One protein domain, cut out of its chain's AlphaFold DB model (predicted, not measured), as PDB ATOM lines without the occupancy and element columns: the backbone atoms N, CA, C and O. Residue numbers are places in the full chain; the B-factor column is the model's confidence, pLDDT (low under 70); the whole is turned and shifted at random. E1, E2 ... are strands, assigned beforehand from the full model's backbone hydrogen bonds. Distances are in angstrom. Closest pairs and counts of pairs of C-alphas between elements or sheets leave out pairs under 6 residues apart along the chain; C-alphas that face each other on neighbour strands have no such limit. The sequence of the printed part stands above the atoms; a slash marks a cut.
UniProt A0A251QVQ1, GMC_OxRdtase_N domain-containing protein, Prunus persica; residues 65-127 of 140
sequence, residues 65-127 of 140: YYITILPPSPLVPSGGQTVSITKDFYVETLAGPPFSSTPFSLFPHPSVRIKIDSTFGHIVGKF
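What this domain is: This is residues 65 to 127 of the 140 residues of the protein "GMC_OxRdtase_N domain-containing protein" of Prunus persica (UniProt A0A251QVQ1). One twisted sheet of four antiparallel strands makes a slab, with edge strands E1 and E2 and inner strands E4 and E3, and a long loop, residues 97 to 119, swings out past one end of E3 and E4 and folds back over one face of the sheet. The link of residues 70 to 77 runs past that same end of the sheet, from E1 at one edge to E2 at the other. The printed part has 63 residues with no named helix and four named strands, E1, E2, E3 and E4 along the chain, in the sheet order E1, E4, E3, E2. The class is all strand, though the strands hold 27 of the 63 printed residues. The whole is only just compact, close to loose, with a radius of gyration of the C-alphas of 12.4 A and spans of 37 by 29 by 17 A.

Where its parts are: E1, residues 65 to 69, begins at C-alpha 65 at (32.427, 48.995, 37.227) and is 13.8 A long from first to last C-alpha. E4, residues 120 to 126, is 19.3 A long and ends at C-alpha 126 at (26.465, 47.251, 39.382). E3, residues 90 to 96, is 19.8 A long. E2, residues 78 to 85, is the longest strand by residues, begins at C-alpha 78 at (31.096, 30.670, 32.102) and is 19.2 A long.

How they stand to each other: The sheet is only just strongly twisted, with C-alphas up to 4.4 A off its best plane; its strands' lines turn by 53 degrees from edge to edge. E4 and E3 are antiparallel at 159 degrees and form a hairpin; the C-alphas of Gly 121 and Ala 95 face each other at 4.5 A, and N 92 and O 124 are within hydrogen-bond range at 2.8 A. E3 and E2, also a hairpin, are antiparallel at 162 degrees, with N 81 and O 93 at 2.9 A and N 78 and O 95 at 2.8 A within hydrogen-bond range. E1 and E4 are antiparallel at 165 degrees, with N 67 and O 123 at 2.9 A within hydrogen-bond range. E1 and E2 are apart. E2, E3 and E4 form a meander, each strand the antiparallel neighbour of the one before. The four strands E1, E2, E3 and E4 form a Greek key, four strands in a row of which three are a meander and the first, E1, is the antiparallel neighbour of the fourth, E4.

The domain as a whole: The two C-alphas farthest apart, those of Lys 87 and Ser 100, are 36.8 A apart. The printed part has no cut. The link from E3 to E4 is long, with 23 residues; that from E2 to E3 is tight, with 4, and that from E1 to E2 is short, with 8. The mean pLDDT of the printed part is 89.5, and residues 110 to 111 are under 70.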
ATOM      1  N   TYR A  65      30.980  49.021  37.001       91.81
ATOM      2  CA  TYR A  65      32.427  48.995  37.227       91.81
ATOM      3  C   TYR A  65      32.934  47.560  37.109       91.81
ATOM      4  O   TYR A  65      32.156  46.613  37.221       91.81
ATOM      5  N   TYR A  66      34.221  47.369  36.826       93.31
ATOM      6  CA  TYR A  66      34.767  46.024  36.686       93.31
ATOM      7  C   TYR A  66      36.276  45.962  36.906       93.31
ATOM      8  O   TYR A  66      36.984  46.958  36.776       93.31
ATOM      9  N   ILE A  67      36.749  44.746  37.166       93.50
ATOM     10  CA  ILE A  67      38.153  44.345  37.095       93.50
ATOM     11  C   ILE A  67      38.244  43.144  36.147       93.50
ATOM     12  O   ILE A  67      37.382  42.259  36.158       93.50
ATOM     13  N   THR A  68      39.275  43.122  35.305       93.25
ATOM     14  CA  THR A  68      39.636  41.957  34.487       93.25
ATOM     15  C   THR A  68      40.898  41.335  35.052       93.25
ATOM     16  O   THR A  68      41.880  42.040  35.275       93.25
ATOM     17  N   ILE A  69      40.887  40.020  35.247       94.56
ATOM     18  CA  ILE A  69      42.062  39.251  35.654       94.56
ATOM     19  C   ILE A  69      42.470  38.287  34.542       94.56
ATOM     20  O   ILE A  69      41.619  37.675  33.895       94.56
ATOM     21  N   LEU A  70      43.781  38.144  34.350       95.50
ATOM     22  CA  LEU A  70      44.392  37.160  33.461       95.50
ATOM     23  C   LEU A  70      45.105  36.122  34.332       95.50
ATOM     24  O   LEU A  70      46.249  36.344  34.731       95.50
ATOM     25  N   PRO A  71      44.417  35.040  34.724       94.00
ATOM     26  CA  PRO A  71      45.003  34.043  35.603       94.00
ATOM     27  C   PRO A  71      46.124  33.263  34.895       94.00
ATOM     28  O   PRO A  71      46.078  33.079  33.677       94.00
ATOM     29  N   PRO A  72      47.121  32.764  35.651       93.62
ATOM     30  CA  PRO A  72      48.231  31.985  35.097       93.62
ATOM     31  C   PRO A  72      47.795  30.600  34.599       93.62
ATOM     32  O   PRO A  72      48.460  30.008  33.752       93.62
ATOM     33  N   SER A  73      46.680  30.081  35.114       95.38
ATOM     34  CA  SER A  73      46.062  28.836  34.662       95.38
ATOM     35  C   SER A  73      44.737  29.137  33.957       95.38
ATOM     36  O   SER A  73      43.998  30.005  34.431       95.38
ATOM     37  N   PRO A  74      44.411  28.435  32.854       94.56
ATOM     38  CA  PRO A  74      43.177  28.683  32.118       94.56
ATOM     39  C   PRO A  74      41.918  28.487  32.972       94.56
ATOM     40  O   PRO A  74      41.810  27.513  33.718       94.56
ATOM     41  N   LEU A  75      40.948  29.389  32.822       94.12
ATOM     42  CA  LEU A  75      39.604  29.250  33.383       94.12
ATOM     43  C   LEU A  75      38.682  28.550  32.388       94.12
ATOM     44  O   LEU A  75      38.795  28.737  31.178       94.12
ATOM     45  N   VAL A  76      37.711  27.803  32.904       94.75
ATOM     46  CA  VAL A  76      36.591  27.314  32.095       94.75
ATOM     47  C   VAL A  76      35.641  28.489  31.835       94.75
ATOM     48  O   VAL A  76      35.209  29.116  32.803       94.75
ATOM     49  N   PRO A  77      35.307  28.813  30.571       94.00
ATOM     50  CA  PRO A  77      34.359  29.879  30.274       94.00
ATOM     51  C   PRO A  77      32.995  29.640  30.924       94.00
ATOM     52  O   PRO A  77      32.475  28.523  30.922       94.00
ATOM     53  N   SER A  78      32.394  30.705  31.441       93.88
ATOM     54  CA  SER A  78      31.096  30.670  32.102       93.88
ATOM     55  C   SER A  78      30.325  31.962  31.860       93.88
ATOM     56  O   SER A  78      30.901  33.049  31.787       93.88
ATOM     57  N   GLY A  79      29.000  31.845  31.788       91.00
ATOM     58  CA  GLY A  79      28.119  33.007  31.828       91.00
ATOM     59  C   GLY A  79      28.202  33.752  33.162       91.00
ATOM     60  O   GLY A  79      28.844  33.298  34.113       91.00
ATOM     61  N   GLY A  80      27.513  34.887  33.206       89.12
ATOM     62  CA  GLY A  80      27.335  35.688  34.403       89.12
ATOM     63  C   GLY A  80      26.723  34.909  35.561       89.12
ATOM     64  O   GLY A  80      25.669  34.292  35.409       89.12
ATOM     65  N   GLN A  81      27.374  34.946  36.719       87.62
ATOM     66  CA  GLN A  81      26.840  34.415  37.970       87.62
ATOM     67  C   GLN A  81      26.874  35.509  39.030       87.62
ATOM     68  O   GLN A  81      27.926  36.095  39.288       87.62
ATOM     69  N   THR A  82      25.723  35.808  39.637       81.62
ATOM     70  CA  THR A  82      25.667  36.743  40.764       81.62
ATOM     71  C   THR A  82      26.350  36.106  41.963       81.62
ATOM     72  O   THR A  82      25.918  35.064  42.448       81.62
ATOM     73  N   VAL A  83      27.406  36.752  42.443       85.50
ATOM     74  CA  VAL A  83      28.195  36.260  43.578       85.50
ATOM     75  C   VAL A  83      27.803  36.949  44.879       85.50
ATOM     76  O   VAL A  83      27.882  36.330  45.936       85.50
ATOM     77  N   SER A  84      27.332  38.199  44.803       91.00
ATOM     78  CA  SER A  84      26.955  38.986  45.978       91.00
ATOM     79  C   SER A  84      25.839  39.974  45.663       91.00
ATOM     80  O   SER A  84      25.910  40.731  44.693       91.00
ATOM     81  N   ILE A  85      24.845  40.026  46.547       94.06
ATOM     82  CA  ILE A  85      23.796  41.044  46.556       94.06
ATOM     83  C   ILE A  85      23.928  41.816  47.862       94.06
ATOM     84  O   ILE A  85      23.744  41.252  48.938       94.06
ATOM     85  N   THR A  86      24.267  43.098  47.769       92.56
ATOM     86  CA  THR A  86      24.353  43.987  48.930       92.56
ATOM     87  C   THR A  86      23.364  45.137  48.784       92.56
ATOM     88  O   THR A  86      22.720  45.296  47.745       92.56
ATOM     89  N   LYS A  87      23.244  45.957  49.830       91.25
ATOM     90  CA  LYS A  87      22.446  47.183  49.771       91.25
ATOM     91  C   LYS A  87      23.019  48.202  48.777       91.25
ATOM     92  O   LYS A  87      22.245  48.945  48.183       91.25
ATOM     93  N   ASP A  88      24.339  48.216  48.599       91.06
ATOM     94  CA  ASP A  88      25.056  49.300  47.916       91.06
ATOM     95  C   ASP A  88      25.544  48.918  46.514       91.06
ATOM     96  O   ASP A  88      25.819  49.790  45.692       91.06
ATOM     97  N   PHE A  89      25.655  47.621  46.218       92.12
ATOM     98  CA  PHE A  89      26.075  47.098  44.918       92.12
ATOM     99  C   PHE A  89      25.717  45.618  44.747       92.12
ATOM    100  O   PHE A  89      25.629  44.846  45.707       92.12
ATOM    101  N   TYR A  90      25.577  45.214  43.489       94.69
ATOM    102  CA  TYR A  90      25.490  43.821  43.063       94.69
ATOM    103  C   TYR A  90      26.796  43.440  42.382       94.69
ATOM    104  O   TYR A  90      27.283  44.208  41.552       94.69
ATOM    105  N   VAL A  91      27.354  42.275  42.711       95.94
ATOM    106  CA  VAL A  91      28.562  41.758  42.058       95.94
ATOM    107  C   VAL A  91      28.221  40.497  41.283       95.94
ATOM    108  O   VAL A  91      27.576  39.581  41.798       95.94
ATOM    109  N   GLU A  92      28.699  40.451  40.052       95.19
ATOM    110  CA  GLU A  92      28.600  39.328  39.137       95.19
ATOM    111  C   GLU A  92      29.996  38.959  38.639       95.19
ATOM    112  O   GLU A  92      30.863  39.820  38.465       95.19
ATOM    113  N   THR A  93      30.219  37.674  38.400       94.56
ATOM    114  CA  THR A  93      31.452  37.185  37.786       94.56
ATOM    115  C   THR A  93      31.152  36.412  36.518       94.56
ATOM    116  O   THR A  93      30.188  35.650  36.471       94.56
ATOM    117  N   LEU A  94      32.018  36.558  35.521       94.56
ATOM    118  CA  LEU A  94      32.015  35.733  34.316       94.56
ATOM    119  C   LEU A  94      33.448  35.353  33.941       94.56
ATOM    120  O   LEU A  94      34.391  36.090  34.237       94.56
ATOM    121  N   ALA A  95      33.606  34.220  33.267       95.19
ATOM    122  CA  ALA A  95      34.870  33.806  32.676       95.19
ATOM    123  C   ALA A  95      34.696  33.697  31.162       95.19
ATOM    124  O   ALA A  95      33.737  33.092  30.685       95.19
ATOM    125  N   GLY A  96      35.606  34.288  30.394       93.38
ATOM    126  CA  GLY A  96      35.507  34.306  28.938       93.38
ATOM    127  C   GLY A  96      36.699  33.647  28.244       93.38
ATOM    128  O   GLY A  96      37.797  33.594  28.809       93.38
ATOM    129  N   PRO A  97      36.500  33.151  27.008       94.12
ATOM    130  CA  PRO A  97      37.595  32.713  26.151       94.12
ATOM    131  C   PRO A  97      38.435  33.914  25.674       94.12
ATOM    132  O   PRO A  97      37.967  35.055  25.743       94.12
ATOM    133  N   PRO A  98      39.651  33.685  25.150       92.94
ATOM    134  CA  PRO A  98      40.424  34.735  24.492       92.94
ATOM    135  C   PRO A  98      39.661  35.354  23.310       92.94
ATOM    136  O   PRO A  98      38.850  34.694  22.658       92.94
ATOM    137  N   PHE A  99      39.955  36.618  23.003       90.31
ATOM    138  CA  PHE A  99      39.379  37.338  21.867       90.31
ATOM    139  C   PHE A  99      40.395  38.287  21.222       90.31
ATOM    140  O   PHE A  99      41.201  38.943  21.885       90.31
ATOM    141  N   SER A 100      40.323  38.383  19.894       86.94
ATOM    142  CA  SER A 100      41.158  39.267  19.073       86.94
ATOM    143  C   SER A 100      40.444  40.556  18.661       86.94
ATOM    144  O   SER A 100      41.099  41.567  18.402       86.94
ATOM    145  N   SER A 101      39.111  40.537  18.622       85.19
ATOM    146  CA  SER A 101      38.258  41.706  18.436       85.19
ATOM    147  C   SER A 101      37.601  42.079  19.759       85.19
ATOM    148  O   SER A 101      37.080  41.225  20.472       85.19
ATOM    149  N   THR A 102      37.632  43.366  20.101       83.88
ATOM    150  CA  THR A 102      37.040  43.850  21.348       83.88
ATOM    151  C   THR A 102      35.519  43.690  21.293       83.88
ATOM    152  O   THR A 102      34.883  44.289  20.422       83.88
ATOM    153  N   PRO A 103      34.918  42.896  22.194       83.44
ATOM    154  CA  PRO A 103      33.474  42.729  22.222       83.44
ATOM    155  C   PRO A 103      32.795  44.054  22.582       83.44
ATOM    156  O   PRO A 103      33.148  44.710  23.567       83.44
ATOM    157  N   PHE A 104      31.815  44.445  21.764       83.62
ATOM    158  CA  PHE A 104      31.024  45.655  21.980       83.62
ATOM    159  C   PHE A 104      30.351  45.615  23.362       83.62
ATOM    160  O   PHE A 104      29.894  44.561  23.797       83.62
ATOM    161  N   SER A 105      30.282  46.763  24.048       84.19
ATOM    162  CA  SER A 105      29.686  46.943  25.389       84.19
ATOM    163  C   SER A 105      30.440  46.310  26.578       84.19
ATOM    164  O   SER A 105      30.317  46.804  27.705       84.19
ATOM    165  N   LEU A 106      31.282  45.287  26.369       83.50
ATOM    166  CA  LEU A 106      32.041  44.669  27.471       83.50
ATOM    167  C   LEU A 106      33.093  45.624  28.054       83.50
ATOM    168  O   LEU A 106      33.292  45.673  29.270       83.50
ATOM    169  N   PHE A 107      33.695  46.451  27.203       84.19
ATOM    170  CA  PHE A 107      34.622  47.509  27.592       84.19
ATOM    171  C   PHE A 107      34.050  48.877  27.200       84.19
ATOM    172  O   PHE A 107      33.421  48.997  26.148       84.19
ATOM    173  N   PRO A 108      34.233  49.913  28.037       73.25
ATOM    174  CA  PRO A 108      33.495  51.170  27.925       73.25
ATOM    175  C   PRO A 108      33.892  52.009  26.707       73.25
ATOM    176  O   PRO A 108      33.119  52.862  26.285       73.25
ATOM    177  N   HIS A 109      35.079  51.784  26.134       75.94
ATOM    178  CA  HIS A 109      35.600  52.622  25.062       75.94
ATOM    179  C   HIS A 109      35.805  51.823  23.766       75.94
ATOM    180  O   HIS A 109      36.765  51.055  23.678       75.94
ATOM    181  N   PRO A 110      34.973  52.024  22.724       63.50
ATOM    182  CA  PRO A 110      35.071  51.264  21.475       63.50
ATOM    183  C   PRO A 110      36.373  51.530  20.705       63.50
ATOM    184  O   PRO A 110      36.807  50.699  19.913       63.50
ATOM    185  N   SER A 111      37.029  52.669  20.949       68.00
ATOM    186  CA  SER A 111      38.307  53.004  20.306       68.00
ATOM    187  C   SER A 111      39.529  52.347  20.957       68.00
ATOM    188  O   SER A 111      40.612  52.402  20.381       68.00
ATOM    189  N   VAL A 112      39.385  51.727  22.136       72.25
ATOM    190  CA  VAL A 112      40.480  50.970  22.755       72.25
ATOM    191  C   VAL A 112      40.359  49.526  22.295       72.25
ATOM    192  O   VAL A 112      39.493  48.783  22.752       72.25
ATOM    193  N   ARG A 113      41.239  49.124  21.374       74.50
ATOM    194  CA  ARG A 113      41.337  47.725  20.956       74.50
ATOM    195  C   ARG A 113      42.019  46.924  22.054       74.50
ATOM    196  O   ARG A 113      43.239  46.942  22.182       74.50
ATOM    197  N   ILE A 114      41.213  46.226  22.837       81.94
ATOM    198  CA  ILE A 114      41.674  45.239  23.804       81.94
ATOM    199  C   ILE A 114      41.741  43.894  23.093       81.94
ATOM    200  O   ILE A 114      40.763  43.461  22.474       81.94
ATOM    201  N   LYS A 115      42.905  43.258  23.199       85.81
ATOM    202  CA  LYS A 115      43.163  41.882  22.795       85.81
ATOM    203  C   LYS A 115      43.516  41.099  24.049       85.81
ATOM    204  O   LYS A 115      44.359  41.547  24.827       85.81
ATOM    205  N   ILE A 116      42.862  39.964  24.245       88.00
ATOM    206  CA  ILE A 116      43.156  39.048  25.342       88.00
ATOM    207  C   ILE A 116      43.459  37.686  24.725       88.00
ATOM    208  O   ILE A 116      42.597  37.088  24.089       88.00
ATOM    209  N   ASP A 117      44.685  37.210  24.932       92.94
ATOM    210  CA  ASP A 117      45.204  35.982  24.313       92.94
ATOM    211  C   ASP A 117      45.062  34.736  25.205       92.94
ATOM    212  O   ASP A 117      45.368  33.626  24.778       92.94
ATOM    213  N   SER A 118      44.562  34.900  26.432       93.94
ATOM    214  CA  SER A 118      44.251  33.818  27.369       93.94
ATOM    215  C   SER A 118      42.791  33.874  27.825       93.94
ATOM    216  O   SER A 118      42.048  34.798  27.510       93.94
ATOM    217  N   THR A 119      42.335  32.874  28.573       95.50
ATOM    218  CA  THR A 119      41.053  33.010  29.277       95.50
ATOM    219  C   THR A 119      41.149  34.116  30.319       95.50
ATOM    220  O   THR A 119      42.179  34.250  30.979       95.50
ATOM    221  N   PHE A 120      40.063  34.848  30.524       94.62
ATOM    222  CA  PHE A 120      40.017  35.928  31.504       94.62
ATOM    223  C   PHE A 120      38.869  35.728  32.487       94.62
ATOM    224  O   PHE A 120      37.838  35.143  32.154       94.62
ATOM    225  N   GLY A 121      39.048  36.257  33.694       94.50
ATOM    226  CA  GLY A 121      37.969  36.455  34.655       94.50
ATOM    227  C   GLY A 121      37.534  37.915  34.647       94.50
ATOM    228  O   GLY A 121      38.371  38.819  34.615       94.50
ATOM    229  N   HIS A 122      36.231  38.158  34.685       94.06
ATOM    230  CA  HIS A 122      35.646  39.486  34.803       94.06
ATOM    231  C   HIS A 122      34.829  39.552  36.088       94.06
ATOM    232  O   HIS A 122      33.846  38.829  36.234       94.06
ATOM    233  N   ILE A 123      35.237  40.429  37.004       94.94
ATOM    234  CA  ILE A 123      34.482  40.753  38.213       94.94
ATOM    235  C   ILE A 123      33.792  42.077  37.939       94.94
ATOM    236  O   ILE A 123      34.457  43.084  37.694       94.94
ATOM    237  N   VAL A 124      32.469  42.064  37.936       95.06
ATOM    238  CA  VAL A 124      31.635  43.180  37.510       95.06
ATOM    239  C   VAL A 124      30.760  43.606  38.673       95.06
ATOM    240  O   VAL A 124      30.116  42.780  39.309       95.06
ATOM    241  N   GLY A 125      30.718  44.902  38.940       94.69
ATOM    242  CA  GLY A 125      29.816  45.486  39.909       94.69
ATOM    243  C   GLY A 125      28.801  46.414  39.256       94.69
ATOM    244  O   GLY A 125      29.108  47.135  38.302       94.69
ATOM    245  N   LYS A 126      27.582  46.399  39.788       94.69
ATOM    246  CA  LYS A 126      26.465  47.251  39.382       94.69
ATOM    247  C   LYS A 126      25.944  47.999  40.599       94.69
ATOM    248  O   LYS A 126      25.570  47.379  41.593       94.69
ATOM    249  N   PHE A 127      25.843  49.317  40.490       92.88
ATOM    250  CA  PHE A 127      25.181  50.115  41.517       92.88
ATOM    251  C   PHE A 127      23.659  49.903  41.450       92.88
ATOM    252  O   PHE A 127      23.094  49.919  40.347       92.88
TER     253      PHE A 127